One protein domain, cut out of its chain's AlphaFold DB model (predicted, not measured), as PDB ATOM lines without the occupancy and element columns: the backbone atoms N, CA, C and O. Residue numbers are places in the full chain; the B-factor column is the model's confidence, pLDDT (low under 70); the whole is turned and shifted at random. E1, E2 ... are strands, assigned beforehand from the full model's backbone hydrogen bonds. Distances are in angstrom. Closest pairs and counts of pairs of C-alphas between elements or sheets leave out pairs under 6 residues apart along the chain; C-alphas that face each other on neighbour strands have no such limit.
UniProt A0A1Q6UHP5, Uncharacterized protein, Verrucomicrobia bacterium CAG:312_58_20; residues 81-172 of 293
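This is residues 81 to 172 of the 293 residues of an uncharacterized protein of Verrucomicrobia bacterium CAG:312_58_20 (UniProt A0A1Q6UHP5). A twisted wall of four strands, E1 to E4, has a second, smaller sheet of three strands, E5 to E7, beyond its E4 edge; the two sheets are two lobes that come near each other around Tyr 131 of E4, with the small sheet's strands running crosswise to E4. The long hairpin of E3 and E4 is the longest part of the wall, and E3 bends by 74 degrees at residue 116. The printed part has 92 residues with no named helix and seven named strands, E1 to E7 in chain order; the large sheet runs E1, E2, E3, E4 and is mixed, the small one E5, E6, E7 and antiparallel. The class is all strand, though under half of the residues, 44 of 92, are in named elements. The whole is only just loose, close to compact, with a radius of gyration of the C-alphas of 14.9 A and spans of 43 by 36 by 25 A.

In the large sheet, E3 is residues 110 to 121, 25.5 A long, and E4 residues 124 to 133, 27.2 A. E2 is residues 99 to 104, 13.4 A, and E1 residues 84 to 86, 6.9 A, beginning at C-alpha 84 (-26.916, -12.274, -46.048). In the small sheet, E5 is residues 146 to 149, 10.2 A, E6 residues 156 to 160, 13.3 A, and E7 residues 163 to 166, 10.1 A, ending at C-alpha 166 (-36.902, -36.325, -30.402).

E3 and E4 form an antiparallel hairpin at 160 degrees, with N 111 and O 132 at 2.7 A and N 121 and O 124 at 2.9 A, within hydrogen-bond range. E2 and E3 form another at 159 degrees, with N 112 and O 103 at 2.8 A; E2, E3 and E4 are a meander, each strand the antiparallel neighbour of the one before. Edge strand E1 is parallel to E2, at 5 degrees, with N 86 and O 102 at 2.8 A. The closest C-alphas of E4 and E5 are those of Tyr 131 and Phe 146, 6.0 A apart. E5, E6 and E7 are a second meander of two hairpins, with N 148 and O 157 at 2.9 A and N 158 and O 165 at 2.8 A. E4 and E7 are apart.

The C-alphas of Tyr 92 and Phe 172 are the two farthest apart, at 44.9 A. The printed part has no cut. The links E1 to E2 and E4 to E5 are long, 12 residues each. The mean pLDDT of the printed part is 80.5; residues 88 to 97 and 134 to 141 are under 70.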
ATOM      1  N   ASN A  81     -23.188 -12.298 -54.573       72.81
ATOM      2  CA  ASN A  81     -21.939 -13.013 -54.287       72.81
ATOM      3  C   ASN A  81     -21.515 -12.857 -52.812       72.81
ATOM      4  O   ASN A  81     -20.402 -13.220 -52.439       72.81
ATOM      5  N   SER A  82     -22.358 -12.241 -51.980       74.62
ATOM      6  CA  SER A  82     -22.097 -11.932 -50.573       74.62
ATOM      7  C   SER A  82     -23.080 -12.653 -49.649       74.62
ATOM      8  O   SER A  82     -24.212 -12.939 -50.024       74.62
ATOM      9  N   THR A  83     -22.658 -12.911 -48.414       77.50
ATOM     10  CA  THR A  83     -23.506 -13.441 -47.335       77.50
ATOM     11  C   THR A  83     -24.646 -12.482 -46.988       77.50
ATOM     12  O   THR A  83     -24.431 -11.272 -46.895       77.50
ATOM     13  N   ILE A  84     -25.835 -13.022 -46.701       82.06
ATOM     14  CA  ILE A  84     -26.916 -12.274 -46.048       82.06
ATOM     15  C   ILE A  84     -26.741 -12.403 -44.530       82.06
ATOM     16  O   ILE A  84     -26.750 -13.511 -43.992       82.06
ATOM     17  N   MET A  85     -26.571 -11.275 -43.838       77.81
ATOM     18  CA  MET A  85     -26.331 -11.242 -42.393       77.81
ATOM     19  C   MET A  85     -27.425 -10.471 -41.651       77.81
ATOM     20  O   MET A  85     -27.692  -9.314 -41.966       77.81
ATOM     21  N   VAL A  86     -27.990 -11.084 -40.613       77.75
ATOM     22  CA  VAL A  86     -28.915 -10.457 -39.660       77.75
ATOM     23  C   VAL A  86     -28.191 -10.285 -38.327       77.75
ATOM     24  O   VAL A  86     -27.809 -11.264 -37.693       77.75
ATOM     25  N   ARG A  87     -27.958  -9.048 -37.886       70.81
ATOM     26  CA  ARG A  87     -27.160  -8.779 -36.678       70.81
ATOM     27  C   ARG A  87     -28.025  -8.541 -35.445       70.81
ATOM     28  O   ARG A  87     -29.063  -7.895 -35.536       70.81
ATOM     29  N   GLY A  88     -27.559  -9.049 -34.305       64.75
ATOM     30  CA  GLY A  88     -27.993  -8.616 -32.982       64.75
ATOM     31  C   GLY A  88     -27.072  -7.487 -32.519       64.75
ATOM     32  O   GLY A  88     -25.854  -7.642 -32.553       64.75
ATOM     33  N   GLY A  89     -27.634  -6.339 -32.138       62.72
ATOM     34  CA  GLY A  89     -26.849  -5.154 -31.765       62.72
ATOM     35  C   GLY A  89     -26.084  -4.494 -32.927       62.72
ATOM     36  O   GLY A  89     -26.058  -4.984 -34.057       62.72
ATOM     37  N   ASP A  90     -25.457  -3.347 -32.651       64.12
ATOM     38  CA  ASP A  90     -24.848  -2.467 -33.663       64.12
ATOM     39  C   ASP A  90     -23.322  -2.696 -33.800       64.12
ATOM     40  O   ASP A  90     -22.500  -1.826 -33.512       64.12
ATOM     41  N   ASN A  91     -22.905  -3.919 -34.171       60.25
ATOM     42  CA  ASN A  91     -21.485  -4.307 -34.279       60.25
ATOM     43  C   ASN A  91     -21.059  -4.640 -35.724       60.25
ATOM     44  O   ASN A  91     -21.610  -5.526 -36.386       60.25
ATOM     45  N   TYR A  92     -20.027  -3.952 -36.226       59.66
ATOM     46  CA  TYR A  92     -19.642  -3.944 -37.643       59.66
ATOM     47  C   TYR A  92     -18.702  -5.075 -38.107       59.66
ATOM     48  O   TYR A  92     -18.436  -5.177 -39.303       59.66
ATOM     49  N   LYS A  93     -18.205  -5.951 -37.227       58.31
ATOM     50  CA  LYS A  93     -17.215  -6.986 -37.602       58.31
ATOM     51  C   LYS A  93     -17.853  -8.369 -37.690       58.31
ATOM     52  O   LYS A  93     -18.387  -8.777 -36.668       58.31
ATOM     53  N   LYS A  94     -17.746  -9.088 -38.832       60.31
ATOM     54  CA  LYS A  94     -17.917 -10.565 -38.982       60.31
ATOM     55  C   LYS A  94     -17.546 -11.101 -40.401       60.31
ATOM     56  O   LYS A  94     -17.328 -10.302 -41.305       60.31
ATOM     57  N   ARG A  95     -17.299 -12.427 -40.523       59.00
ATOM     58  CA  ARG A  95     -16.432 -13.138 -41.522       59.00
ATOM     59  C   ARG A  95     -17.145 -13.561 -42.831       59.00
ATOM     60  O   ARG A  95     -18.339 -13.800 -42.813       59.00
ATOM     61  N   TRP A  96     -16.391 -13.749 -43.930       55.81
ATOM     62  CA  TRP A  96     -16.910 -14.008 -45.296       55.81
ATOM     63  C   TRP A  96     -16.334 -15.277 -45.957       55.81
ATOM     64  O   TRP A  96     -15.291 -15.772 -45.534       55.81
ATOM     65  N   GLY A  97     -16.992 -15.772 -47.020       60.31
ATOM     66  CA  GLY A  97     -16.381 -16.664 -48.029       60.31
ATOM     67  C   GLY A  97     -17.141 -17.955 -48.369       60.31
ATOM     68  O   GLY A  97     -16.978 -18.470 -49.466       60.31
ATOM     69  N   LEU A  98     -17.976 -18.464 -47.457       72.44
ATOM     70  CA  LEU A  98     -18.753 -19.715 -47.624       72.44
ATOM     71  C   LEU A  98     -20.155 -19.652 -46.986       72.44
ATOM     72  O   LEU A  98     -20.949 -20.584 -47.081       72.44
ATOM     73  N   HIS A  99     -20.440 -18.563 -46.274       78.62
ATOM     74  CA  HIS A  99     -21.663 -18.399 -45.502       78.62
ATOM     75  C   HIS A  99     -22.752 -17.850 -46.418       78.62
ATOM     76  O   HIS A  99     -22.549 -16.830 -47.080       78.62
ATOM     77  N   VAL A 100     -23.904 -18.511 -46.440       83.38
ATOM     78  CA  VAL A 100     -25.085 -18.056 -47.186       83.38
ATOM     79  C   VAL A 100     -25.953 -17.172 -46.299       83.38
ATOM     80  O   VAL A 100     -26.369 -16.090 -46.711       83.38
ATOM     81  N   PHE A 101     -26.162 -17.608 -45.057       86.50
ATOM     82  CA  PHE A 101     -26.966 -16.915 -44.060       86.50
ATOM     83  C   PHE A 101     -26.261 -16.938 -42.705       86.50
ATOM     84  O   PHE A 101     -25.816 -17.993 -42.243       86.50
ATOM     85  N   GLU A 102     -26.197 -15.786 -42.047       85.00
ATOM     86  CA  GLU A 102     -25.815 -15.692 -40.641       85.00
ATOM     87  C   GLU A 102     -26.829 -14.856 -39.869       85.00
ATOM     88  O   GLU A 102     -27.192 -13.765 -40.305       85.00
ATOM     89  N   ALA A 103     -27.219 -15.329 -38.686       85.88
ATOM     90  CA  ALA A 103     -27.935 -14.502 -37.725       85.88
ATOM     91  C   ALA A 103     -27.377 -14.661 -36.315       85.88
ATOM     92  O   ALA A 103     -26.854 -15.719 -35.959       85.88
ATOM     93  N   TYR A 104     -27.480 -13.602 -35.521       83.31
ATOM     94  CA  TYR A 104     -26.955 -13.549 -34.161       83.31
ATOM     95  C   TYR A 104     -28.096 -13.537 -33.151       83.31
ATOM     96  O   TYR A 104     -29.155 -12.961 -33.400       83.31
ATOM     97  N   ALA A 105     -27.879 -14.192 -32.015       83.75
ATOM     98  CA  ALA A 105     -28.782 -14.100 -30.882       83.75
ATOM     99  C   ALA A 105     -28.792 -12.672 -30.318       83.75
ATOM    100  O   ALA A 105     -27.903 -11.867 -30.599       83.75
ATOM    101  N   ALA A 106     -29.804 -12.361 -29.506       79.81
ATOM    102  CA  ALA A 106     -29.981 -11.029 -28.927       79.81
ATOM    103  C   ALA A 106     -28.777 -10.553 -28.090       79.81
ATOM    104  O   ALA A 106     -28.566  -9.354 -27.949       79.81
ATOM    105  N   ASP A 107     -27.986 -11.485 -27.560       76.88
ATOM    106  CA  ASP A 107     -26.776 -11.215 -26.782       76.88
ATOM    107  C   ASP A 107     -25.512 -11.005 -27.642       76.88
ATOM    108  O   ASP A 107     -24.439 -10.746 -27.106       76.88
ATOM    109  N   ASP A 108     -25.623 -11.135 -28.967       76.69
ATOM    110  CA  ASP A 108     -24.530 -11.135 -29.950       76.69
ATOM    111  C   ASP A 108     -23.419 -12.175 -29.689       76.69
ATOM    112  O   ASP A 108     -22.338 -12.115 -30.283       76.69
ATOM    113  N   THR A 109     -23.677 -13.171 -28.832       78.38
ATOM    114  CA  THR A 109     -22.696 -14.205 -28.475       78.38
ATOM    115  C   THR A 109     -22.937 -15.531 -29.176       78.38
ATOM    116  O   THR A 109     -21.997 -16.295 -29.423       78.38
ATOM    117  N   SER A 110     -24.191 -15.810 -29.514       84.06
ATOM    118  CA  SER A 110     -24.583 -17.009 -30.242       84.06
ATOM    119  C   SER A 110     -24.945 -16.670 -31.684       84.06
ATOM    120  O   SER A 110     -25.400 -15.568 -31.985       84.06
ATOM    121  N   ARG A 111     -24.717 -17.609 -32.600       85.88
ATOM    122  CA  ARG A 111     -24.839 -17.398 -34.038       85.88
ATOM    123  C   ARG A 111     -25.364 -18.632 -34.746       85.88
ATOM    124  O   ARG A 111     -24.738 -19.687 -34.696       85.88
ATOM    125  N   ILE A 112     -26.463 -18.479 -35.474       89.12
ATOM    126  CA  ILE A 112     -26.877 -19.457 -36.476       89.12
ATOM    127  C   ILE A 112     -26.126 -19.192 -37.777       89.12
ATOM    128  O   ILE A 112     -25.908 -18.046 -38.178       89.12
ATOM    129  N   THR A 113     -25.675 -20.255 -38.423       87.62
ATOM    130  CA  THR A 113     -24.864 -20.182 -39.630       87.62
ATOM    131  C   THR A 113     -25.297 -21.250 -40.611       87.62
ATOM    132  O   THR A 113     -25.268 -22.429 -40.271       87.62
ATOM    133  N   MET A 114     -25.647 -20.816 -41.821       89.94
ATOM    134  CA  MET A 114     -25.835 -21.681 -42.978       89.94
ATOM    135  C   MET A 114     -24.655 -21.520 -43.931       89.94
ATOM    136  O   MET A 114     -24.348 -20.405 -44.366       89.94
ATOM    137  N   ILE A 115     -24.004 -22.627 -44.260       87.19
ATOM    138  CA  ILE A 115     -22.816 -22.679 -45.113       87.19
ATOM    139  C   ILE A 115     -23.028 -23.717 -46.206       87.19
ATOM    140  O   ILE A 115     -23.678 -24.734 -45.980       87.19
ATOM    141  N   LEU A 116     -22.460 -23.468 -47.384       85.88
ATOM    142  CA  LEU A 116     -22.454 -24.423 -48.486       85.88
ATOM    143  C   LEU A 116     -21.023 -24.721 -48.928       85.88
ATOM    144  O   LEU A 116     -20.204 -23.810 -49.054       85.88
ATOM    145  N   ASN A 117     -20.755 -25.995 -49.219       82.62
ATOM    146  CA  ASN A 117     -19.547 -26.475 -49.894       82.62
ATOM    147  C   ASN A 117     -18.236 -26.116 -49.173       82.62
ATOM    148  O   ASN A 117     -17.197 -25.942 -49.810       82.62
ATOM    149  N   LYS A 118     -18.267 -25.992 -47.841       80.69
ATOM    150  CA  LYS A 118     -17.056 -25.754 -47.040       80.69
ATOM    151  C   LYS A 118     -16.120 -26.953 -47.042       80.69
ATOM    152  O   LYS A 118     -14.902 -26.783 -47.064       80.69
ATOM    153  N   HIS A 119     -16.696 -28.147 -47.034       76.44
ATOM    154  CA  HIS A 119     -15.995 -29.417 -47.130       76.44
ATOM    155  C   HIS A 119     -16.912 -30.482 -47.748       76.44
ATOM    156  O   HIS A 119     -18.063 -30.204 -48.101       76.44
ATOM    157  N   PHE A 120     -16.363 -31.683 -47.926       80.56
ATOM    158  CA  PHE A 120     -17.044 -32.849 -48.476       80.56
ATOM    159  C   PHE A 120     -17.150 -33.932 -47.398       80.56
ATOM    160  O   PHE A 120     -16.180 -34.167 -46.676       80.56
ATOM    161  N   GLU A 121     -18.293 -34.608 -47.321       80.19
ATOM    162  CA  GLU A 121     -18.534 -35.786 -46.478       80.19
ATOM    163  C   GLU A 121     -19.144 -36.887 -47.348       80.19
ATOM    164  O   GLU A 121     -19.947 -36.602 -48.236       80.19
ATOM    165  N   GLU A 122     -18.719 -38.139 -47.150       83.12
ATOM    166  CA  GLU A 122     -19.177 -39.290 -47.952       83.12
ATOM    167  C   GLU A 122     -19.079 -39.060 -49.481       83.12
ATOM    168  O   GLU A 122     -19.913 -39.502 -50.267       83.12
ATOM    169  N   GLY A 123     -18.045 -38.327 -49.916       83.31
ATOM    170  CA  GLY A 123     -17.786 -38.021 -51.328       83.31
ATOM    171  C   GLY A 123     -18.643 -36.898 -51.927       83.31
ATOM    172  O   GLY A 123     -18.500 -36.609 -53.114       83.31
ATOM    173  N   LEU A 124     -19.495 -36.238 -51.137       80.44
ATOM    174  CA  LEU A 124     -20.404 -35.184 -51.596       80.44
ATOM    175  C   LEU A 124     -20.162 -33.862 -50.850       80.44
ATOM    176  O   LEU A 124     -19.802 -33.878 -49.673       80.44
ATOM    177  N   PRO A 125     -20.336 -32.700 -51.507       82.12
ATOM    178  CA  PRO A 125     -20.214 -31.414 -50.835       82.12
ATOM    179  C   PRO A 125     -21.365 -31.215 -49.840       82.12
ATOM    180  O   PRO A 125     -22.511 -31.572 -50.124       82.12
ATOM    181  N   VAL A 126     -21.066 -30.628 -48.680       86.44
ATOM    182  CA  VAL A 126     -22.030 -30.512 -47.577       86.44
ATOM    183  C   VAL A 126     -22.687 -29.133 -47.546       86.44
ATOM    184  O   VAL A 126     -22.024 -28.095 -47.656       86.44
ATOM    185  N   ALA A 127     -24.005 -29.133 -47.357       89.50
ATOM    186  CA  ALA A 127     -24.756 -27.983 -46.877       89.50
ATOM    187  C   ALA A 127     -24.923 -28.108 -45.362       89.50
ATOM    188  O   ALA A 127     -25.453 -29.103 -44.872       89.50
ATOM    189  N   GLU A 128     -24.469 -27.104 -44.623       88.06
ATOM    190  CA  GLU A 128     -24.412 -27.142 -43.167       88.06
ATOM    191  C   GLU A 128     -25.311 -26.072 -42.564       88.06
ATOM    192  O   GLU A 128     -25.344 -24.931 -43.032       88.06
ATOM    193  N   LEU A 129     -25.982 -26.423 -41.468       90.19
ATOM    194  CA  LEU A 129     -26.694 -25.482 -40.617       90.19
ATOM    195  C   LEU A 129     -26.374 -25.795 -39.159       90.19
ATOM    196  O   LEU A 129     -26.641 -26.896 -38.684       90.19
ATOM    197  N   TYR A 130     -25.813 -24.829 -38.441       87.19
ATOM    198  CA  TYR A 130     -25.481 -24.999 -37.028       87.19
ATOM    199  C   TYR A 130     -25.745 -23.732 -36.221       87.19
ATOM    200  O   TYR A 130     -25.674 -22.614 -36.738       87.19
ATOM    201  N   TYR A 131     -26.038 -23.916 -34.931       89.06
ATOM    202  CA  TYR A 131     -26.228 -22.832 -33.972       89.06
ATOM    203  C   TYR A 131     -25.078 -22.825 -32.957       89.06
ATOM    204  O   TYR A 131     -25.038 -23.626 -32.027       89.06
ATOM    205  N   TYR A 132     -24.109 -21.942 -33.185       83.31
ATOM    206  CA  TYR A 132     -22.869 -21.830 -32.421       83.31
ATOM    207  C   TYR A 132     -23.018 -20.850 -31.254       83.31
ATOM    208  O   TYR A 132     -23.702 -19.840 -31.378       83.31
ATOM    209  N   ALA A 133     -22.348 -21.109 -30.140       79.50
ATOM    210  CA  ALA A 133     -22.461 -20.365 -28.892       79.50
ATOM    211  C   ALA A 133     -21.072 -19.850 -28.473       79.50
ATOM    212  O   ALA A 133     -20.398 -20.416 -27.613       79.50
ATOM    213  N   SER A 134     -20.598 -18.793 -29.141       64.00
ATOM    214  CA  SER A 134     -19.186 -18.381 -29.083       64.00
ATOM    215  C   SER A 134     -18.723 -17.847 -27.727       64.00
ATOM    216  O   SER A 134     -17.535 -17.945 -27.423       64.00
ATOM    217  N   ALA A 135     -19.640 -17.349 -26.890       61.38
ATOM    218  CA  ALA A 135     -19.313 -16.917 -25.529       61.38
ATOM    219  C   ALA A 135     -18.943 -18.066 -24.585       61.38
ATOM    220  O   ALA A 135     -18.255 -17.827 -23.597       61.38
ATOM    221  N   TYR A 136     -19.359 -19.302 -24.872       58.16
ATOM    222  CA  TYR A 136     -19.136 -20.435 -23.968       58.16
ATOM    223  C   TYR A 136     -17.850 -21.218 -24.281       58.16
ATOM    224  O   TYR A 136     -17.610 -22.281 -23.709       58.16
ATOM    225  N   GLY A 137     -16.991 -20.674 -25.154       59.16
ATOM    226  CA  GLY A 137     -15.665 -21.205 -25.468       59.16
ATOM    227  C   GLY A 137     -15.602 -22.026 -26.759       59.16
ATOM    228  O   GLY A 137     -16.325 -21.779 -27.725       59.16
ATOM    229  N   GLN A 138     -14.668 -22.978 -26.795       57.19
ATOM    230  CA  GLN A 138     -14.512 -23.979 -27.856       57.19
ATOM    231  C   GLN A 138     -14.861 -25.368 -27.293       57.19
ATOM    232  O   GLN A 138     -14.780 -25.585 -26.086       57.19
ATOM    233  N   GLY A 139     -15.227 -26.323 -28.152       62.69
ATOM    234  CA  GLY A 139     -15.495 -27.711 -27.746       62.69
ATOM    235  C   GLY A 139     -16.981 -28.040 -27.548       62.69
ATOM    236  O   GLY A 139     -17.836 -27.486 -28.236       62.69
ATOM    237  N   LEU A 140     -17.279 -28.995 -26.657       60.44
ATOM    238  CA  LEU A 140     -18.616 -29.592 -26.465       60.44
ATOM    239  C   LEU A 140     -19.706 -28.572 -26.109       60.44
ATOM    240  O   LEU A 140     -20.843 -28.704 -26.550       60.44
ATOM    241  N   ASN A 141     -19.345 -27.530 -25.361       66.44
ATOM    242  CA  ASN A 141     -20.283 -26.508 -24.888       66.44
ATOM    243  C   ASN A 141     -20.490 -25.364 -25.893       66.44
ATOM    244  O   ASN A 141     -21.240 -24.432 -25.621       66.44
ATOM    245  N   ALA A 142     -19.819 -25.407 -27.048       75.56
ATOM    246  CA  ALA A 142     -19.814 -24.310 -28.010       75.56
ATOM    247  C   ALA A 142     -20.997 -24.342 -28.994       75.56
ATOM    248  O   ALA A 142     -21.039 -23.540 -29.923       75.56
ATOM    249  N   TYR A 143     -21.948 -25.264 -28.829       84.62
ATOM    250  CA  TYR A 143     -23.076 -25.436 -29.742       84.62
ATOM    251  C   TYR A 143     -24.384 -25.456 -28.966       84.62
ATOM    252  O   TYR A 143     -24.589 -26.256 -28.055       84.62
ATOM    253  N   ASN A 144     -25.286 -24.574 -29.368       87.94
ATOM    254  CA  ASN A 144     -26.626 -24.490 -28.826       87.94
ATOM    255  C   ASN A 144     -27.552 -25.516 -29.493       87.94
ATOM    256  O   ASN A 144     -27.189 -26.212 -30.443       87.94
ATOM    257  N   TRP A 145     -28.781 -25.591 -28.993       90.62
ATOM    258  CA  TRP A 145     -29.833 -26.392 -29.600       90.62
ATOM    259  C   TRP A 145     -30.463 -25.690 -30.797       90.62
ATOM    260  O   TRP A 145     -31.022 -24.602 -30.673       90.62
ATOM    261  N   PHE A 146     -30.437 -26.363 -31.938       91.00
ATOM    262  CA  PHE A 146     -31.217 -26.032 -33.114       91.00
ATOM    263  C   PHE A 146     -32.505 -26.864 -33.129       91.00
ATOM    264  O   PHE A 146     -32.461 -28.089 -33.024       91.00
ATOM    265  N   ARG A 147     -33.666 -26.212 -33.218       91.38
ATOM    266  CA  ARG A 147     -34.974 -26.876 -33.159       91.38
ATOM    267  C   ARG A 147     -35.623 -26.911 -34.539       91.38
ATOM    268  O   ARG A 147     -35.700 -25.884 -35.203       91.38
ATOM    269  N   ILE A 148     -36.149 -28.072 -34.919       91.62
ATOM    270  CA  ILE A 148     -36.941 -28.284 -36.134       91.62
ATOM    271  C   ILE A 148     -38.319 -28.815 -35.722       91.62
ATOM    272  O   ILE A 148     -38.406 -29.826 -35.022       91.62
ATOM    273  N   GLY A 149     -39.390 -28.138 -36.146       91.31
ATOM    274  CA  GLY A 149     -40.771 -28.482 -35.790       91.31
ATOM    275  C   GLY A 149     -41.566 -27.265 -35.319       91.31
ATOM    276  O   GLY A 149     -41.608 -26.256 -36.016       91.31
ATOM    277  N   SER A 150     -42.199 -27.359 -34.146       87.56
ATOM    278  CA  SER A 150     -42.935 -26.256 -33.519       87.56
ATOM    279  C   SER A 150     -42.094 -25.404 -32.555       87.56
ATOM    280  O   SER A 150     -41.101 -25.848 -31.967       87.56
ATOM    281  N   ASP A 151     -42.530 -24.164 -32.362       84.12
ATOM    282  CA  ASP A 151     -41.997 -23.195 -31.402       84.12
ATOM    283  C   ASP A 151     -42.347 -23.531 -29.940       84.12
ATOM    284  O   ASP A 151     -41.717 -23.016 -29.012       84.12
ATOM    285  N   VAL A 152     -43.262 -24.475 -29.710       85.56
ATOM    286  CA  VAL A 152     -43.661 -24.930 -28.374       85.56
ATOM    287  C   VAL A 152     -42.569 -25.823 -27.751       85.56
ATOM    288  O   VAL A 152     -42.066 -26.752 -28.400       85.56
ATOM    289  N   PRO A 153     -42.153 -25.571 -26.491       86.38
ATOM    290  CA  PRO A 153     -41.224 -26.445 -25.773       86.38
ATOM    291  C   PRO A 153     -41.704 -27.897 -25.753       86.38
ATOM    292  O   PRO A 153     -42.888 -28.142 -25.578       86.38
ATOM    293  N   TYR A 154     -40.786 -28.856 -25.907       88.69
ATOM    294  CA  TYR A 154     -41.085 -30.299 -25.916       88.69
ATOM    295  C   TYR A 154     -42.017 -30.776 -27.049       88.69
ATOM    296  O   TYR A 154     -42.503 -31.896 -27.006       88.69
ATOM    297  N   HIS A 155     -42.247 -29.965 -28.084       90.50
ATOM    298  CA  HIS A 155     -43.070 -30.318 -29.249       90.50
ATOM    299  C   HIS A 155     -42.271 -30.139 -30.547       90.50
ATOM    300  O   HIS A 155     -42.633 -29.333 -31.408       90.50
ATOM    301  N   SER A 156     -41.126 -30.822 -30.649       92.25
ATOM    302  CA  SER A 156     -40.172 -30.667 -31.756       92.25
ATOM    303  C   SER A 156     -39.033 -31.687 -31.710       92.25
ATOM    304  O   SER A 156     -38.928 -32.495 -30.787       92.25
ATOM    305  N   PHE A 157     -38.130 -31.588 -32.683       94.81
ATOM    306  CA  PHE A 157     -36.855 -32.292 -32.719       94.81
ATOM    307  C   PHE A 157     -35.718 -31.292 -32.491       94.81
ATOM    308  O   PHE A 157     -35.660 -30.244 -33.134       94.81
ATOM    309  N   MET A 158     -34.846 -31.579 -31.529       94.00
ATOM    310  CA  MET A 158     -33.713 -30.729 -31.173       94.00
ATOM    311  C   MET A 158     -32.414 -31.387 -31.618       94.00
ATOM    312  O   MET A 158     -32.193 -32.559 -31.339       94.00
ATOM    313  N   PHE A 159     -31.550 -30.613 -32.262       92.81
ATOM    314  CA  PHE A 159     -30.246 -31.022 -32.767       92.81
ATOM    315  C   PHE A 159     -29.178 -30.103 -32.178       92.81
ATOM    316  O   PHE A 159     -29.345 -28.887 -32.129       92.81
ATOM    317  N   SER A 160     -28.088 -30.676 -31.699       89.44
ATOM    318  CA  SER A 160     -26.876 -29.966 -31.290       89.44
ATOM    319  C   SER A 160     -25.673 -30.724 -31.855       89.44
ATOM    320  O   SER A 160     -25.862 -31.650 -32.640       89.44
ATOM    321  N   ARG A 161     -24.449 -30.344 -31.474       85.12
ATOM    322  CA  ARG A 161     -23.197 -30.860 -32.050       85.12
ATOM    323  C   ARG A 161     -23.175 -32.386 -32.182       85.12
ATOM    324  O   ARG A 161     -23.045 -32.889 -33.286       85.12
ATOM    325  N   ASP A 162     -23.378 -33.085 -31.063       82.75
ATOM    326  CA  ASP A 162     -23.235 -34.548 -30.965       82.75
ATOM    327  C   ASP A 162     -24.489 -35.224 -30.383       82.75
ATOM    328  O   ASP A 162     -24.436 -36.334 -29.853       82.75
ATOM    329  N   ARG A 163     -25.636 -34.531 -30.387       86.50
ATOM    330  CA  ARG A 163     -26.865 -35.044 -29.773       86.50
ATOM    331  C   ARG A 163     -28.101 -34.566 -30.512       86.50
ATOM    332  O   ARG A 163     -28.240 -33.381 -30.803       86.50
ATOM    333  N   ALA A 164     -29.039 -35.485 -30.705       92.31
ATOM    334  CA  ALA A 164     -30.394 -35.183 -31.133       92.31
ATOM    335  C   ALA A 164     -31.404 -35.688 -30.091       92.31
ATOM    336  O   ALA A 164     -31.212 -36.746 -29.489       92.31
ATOM    337  N   ILE A 165     -32.460 -34.915 -29.845       93.62
ATOM    338  CA  ILE A 165     -33.555 -35.255 -28.930       93.62
ATOM    339  C   ILE A 165     -34.866 -35.141 -29.696       93.62
ATOM    340  O   ILE A 165     -35.181 -34.092 -30.259       93.62
ATOM    341  N   PHE A 166     -35.639 -36.222 -29.687       94.69
ATOM    342  CA  PHE A 166     -36.902 -36.325 -30.402       94.69
ATOM    343  C   PHE A 166     -38.042 -36.332 -29.384       94.69
ATOM    344  O   PHE A 166     -38.149 -37.273 -28.605       94.69
ATOM    345  N   TYR A 167     -38.871 -35.283 -29.366       92.94
ATOM    346  CA  TYR A 167     -40.026 -35.203 -28.460       92.94
ATOM    347  C   TYR A 167     -41.348 -35.675 -29.097       92.94
ATOM    348  O   TYR A 167     -42.374 -35.704 -28.425       92.94
ATOM    349  N   GLY A 168     -41.339 -36.030 -30.385       89.38
ATOM    350  CA  GLY A 168     -42.501 -36.541 -31.118       89.38
ATOM    351  C   GLY A 168     -42.345 -37.996 -31.567       89.38
ATOM    352  O   GLY A 168     -41.341 -38.647 -31.283       89.38
ATOM    353  N   GLN A 169     -43.336 -38.494 -32.312       89.94
ATOM    354  CA  GLN A 169     -43.250 -39.788 -32.988       89.94
ATOM    355  C   GLN A 169     -42.303 -39.690 -34.191       89.94
ATOM    356  O   GLN A 169     -42.489 -38.841 -35.063       89.94
ATOM    357  N   THR A 170     -41.331 -40.596 -34.259       91.38
ATOM    358  CA  THR A 170     -40.433 -40.744 -35.409       91.38
ATOM    359  C   THR A 170     -40.769 -42.040 -36.139       91.38
ATOM    360  O   THR A 170     -40.723 -43.115 -35.545       91.38
ATOM    361  N   GLU A 171     -41.105 -41.950 -37.425       93.44
ATOM    362  CA  GLU A 171     -41.316 -43.112 -38.294       93.44
ATOM    363  C   GLU A 171     -40.096 -43.289 -39.210       93.44
ATOM    364  O   GLU A 171     -39.842 -42.464 -40.089       93.44
ATOM    365  N   PHE A 172     -39.336 -44.369 -39.020       91.94
ATOM    366  CA  PHE A 172     -38.249 -44.748 -39.924       91.94
ATOM    367  C   PHE A 172     -38.782 -45.732 -40.969       91.94
ATOM    368  O   PHE A 172     -39.148 -46.854 -40.639       91.94
TER     369      PHE A 172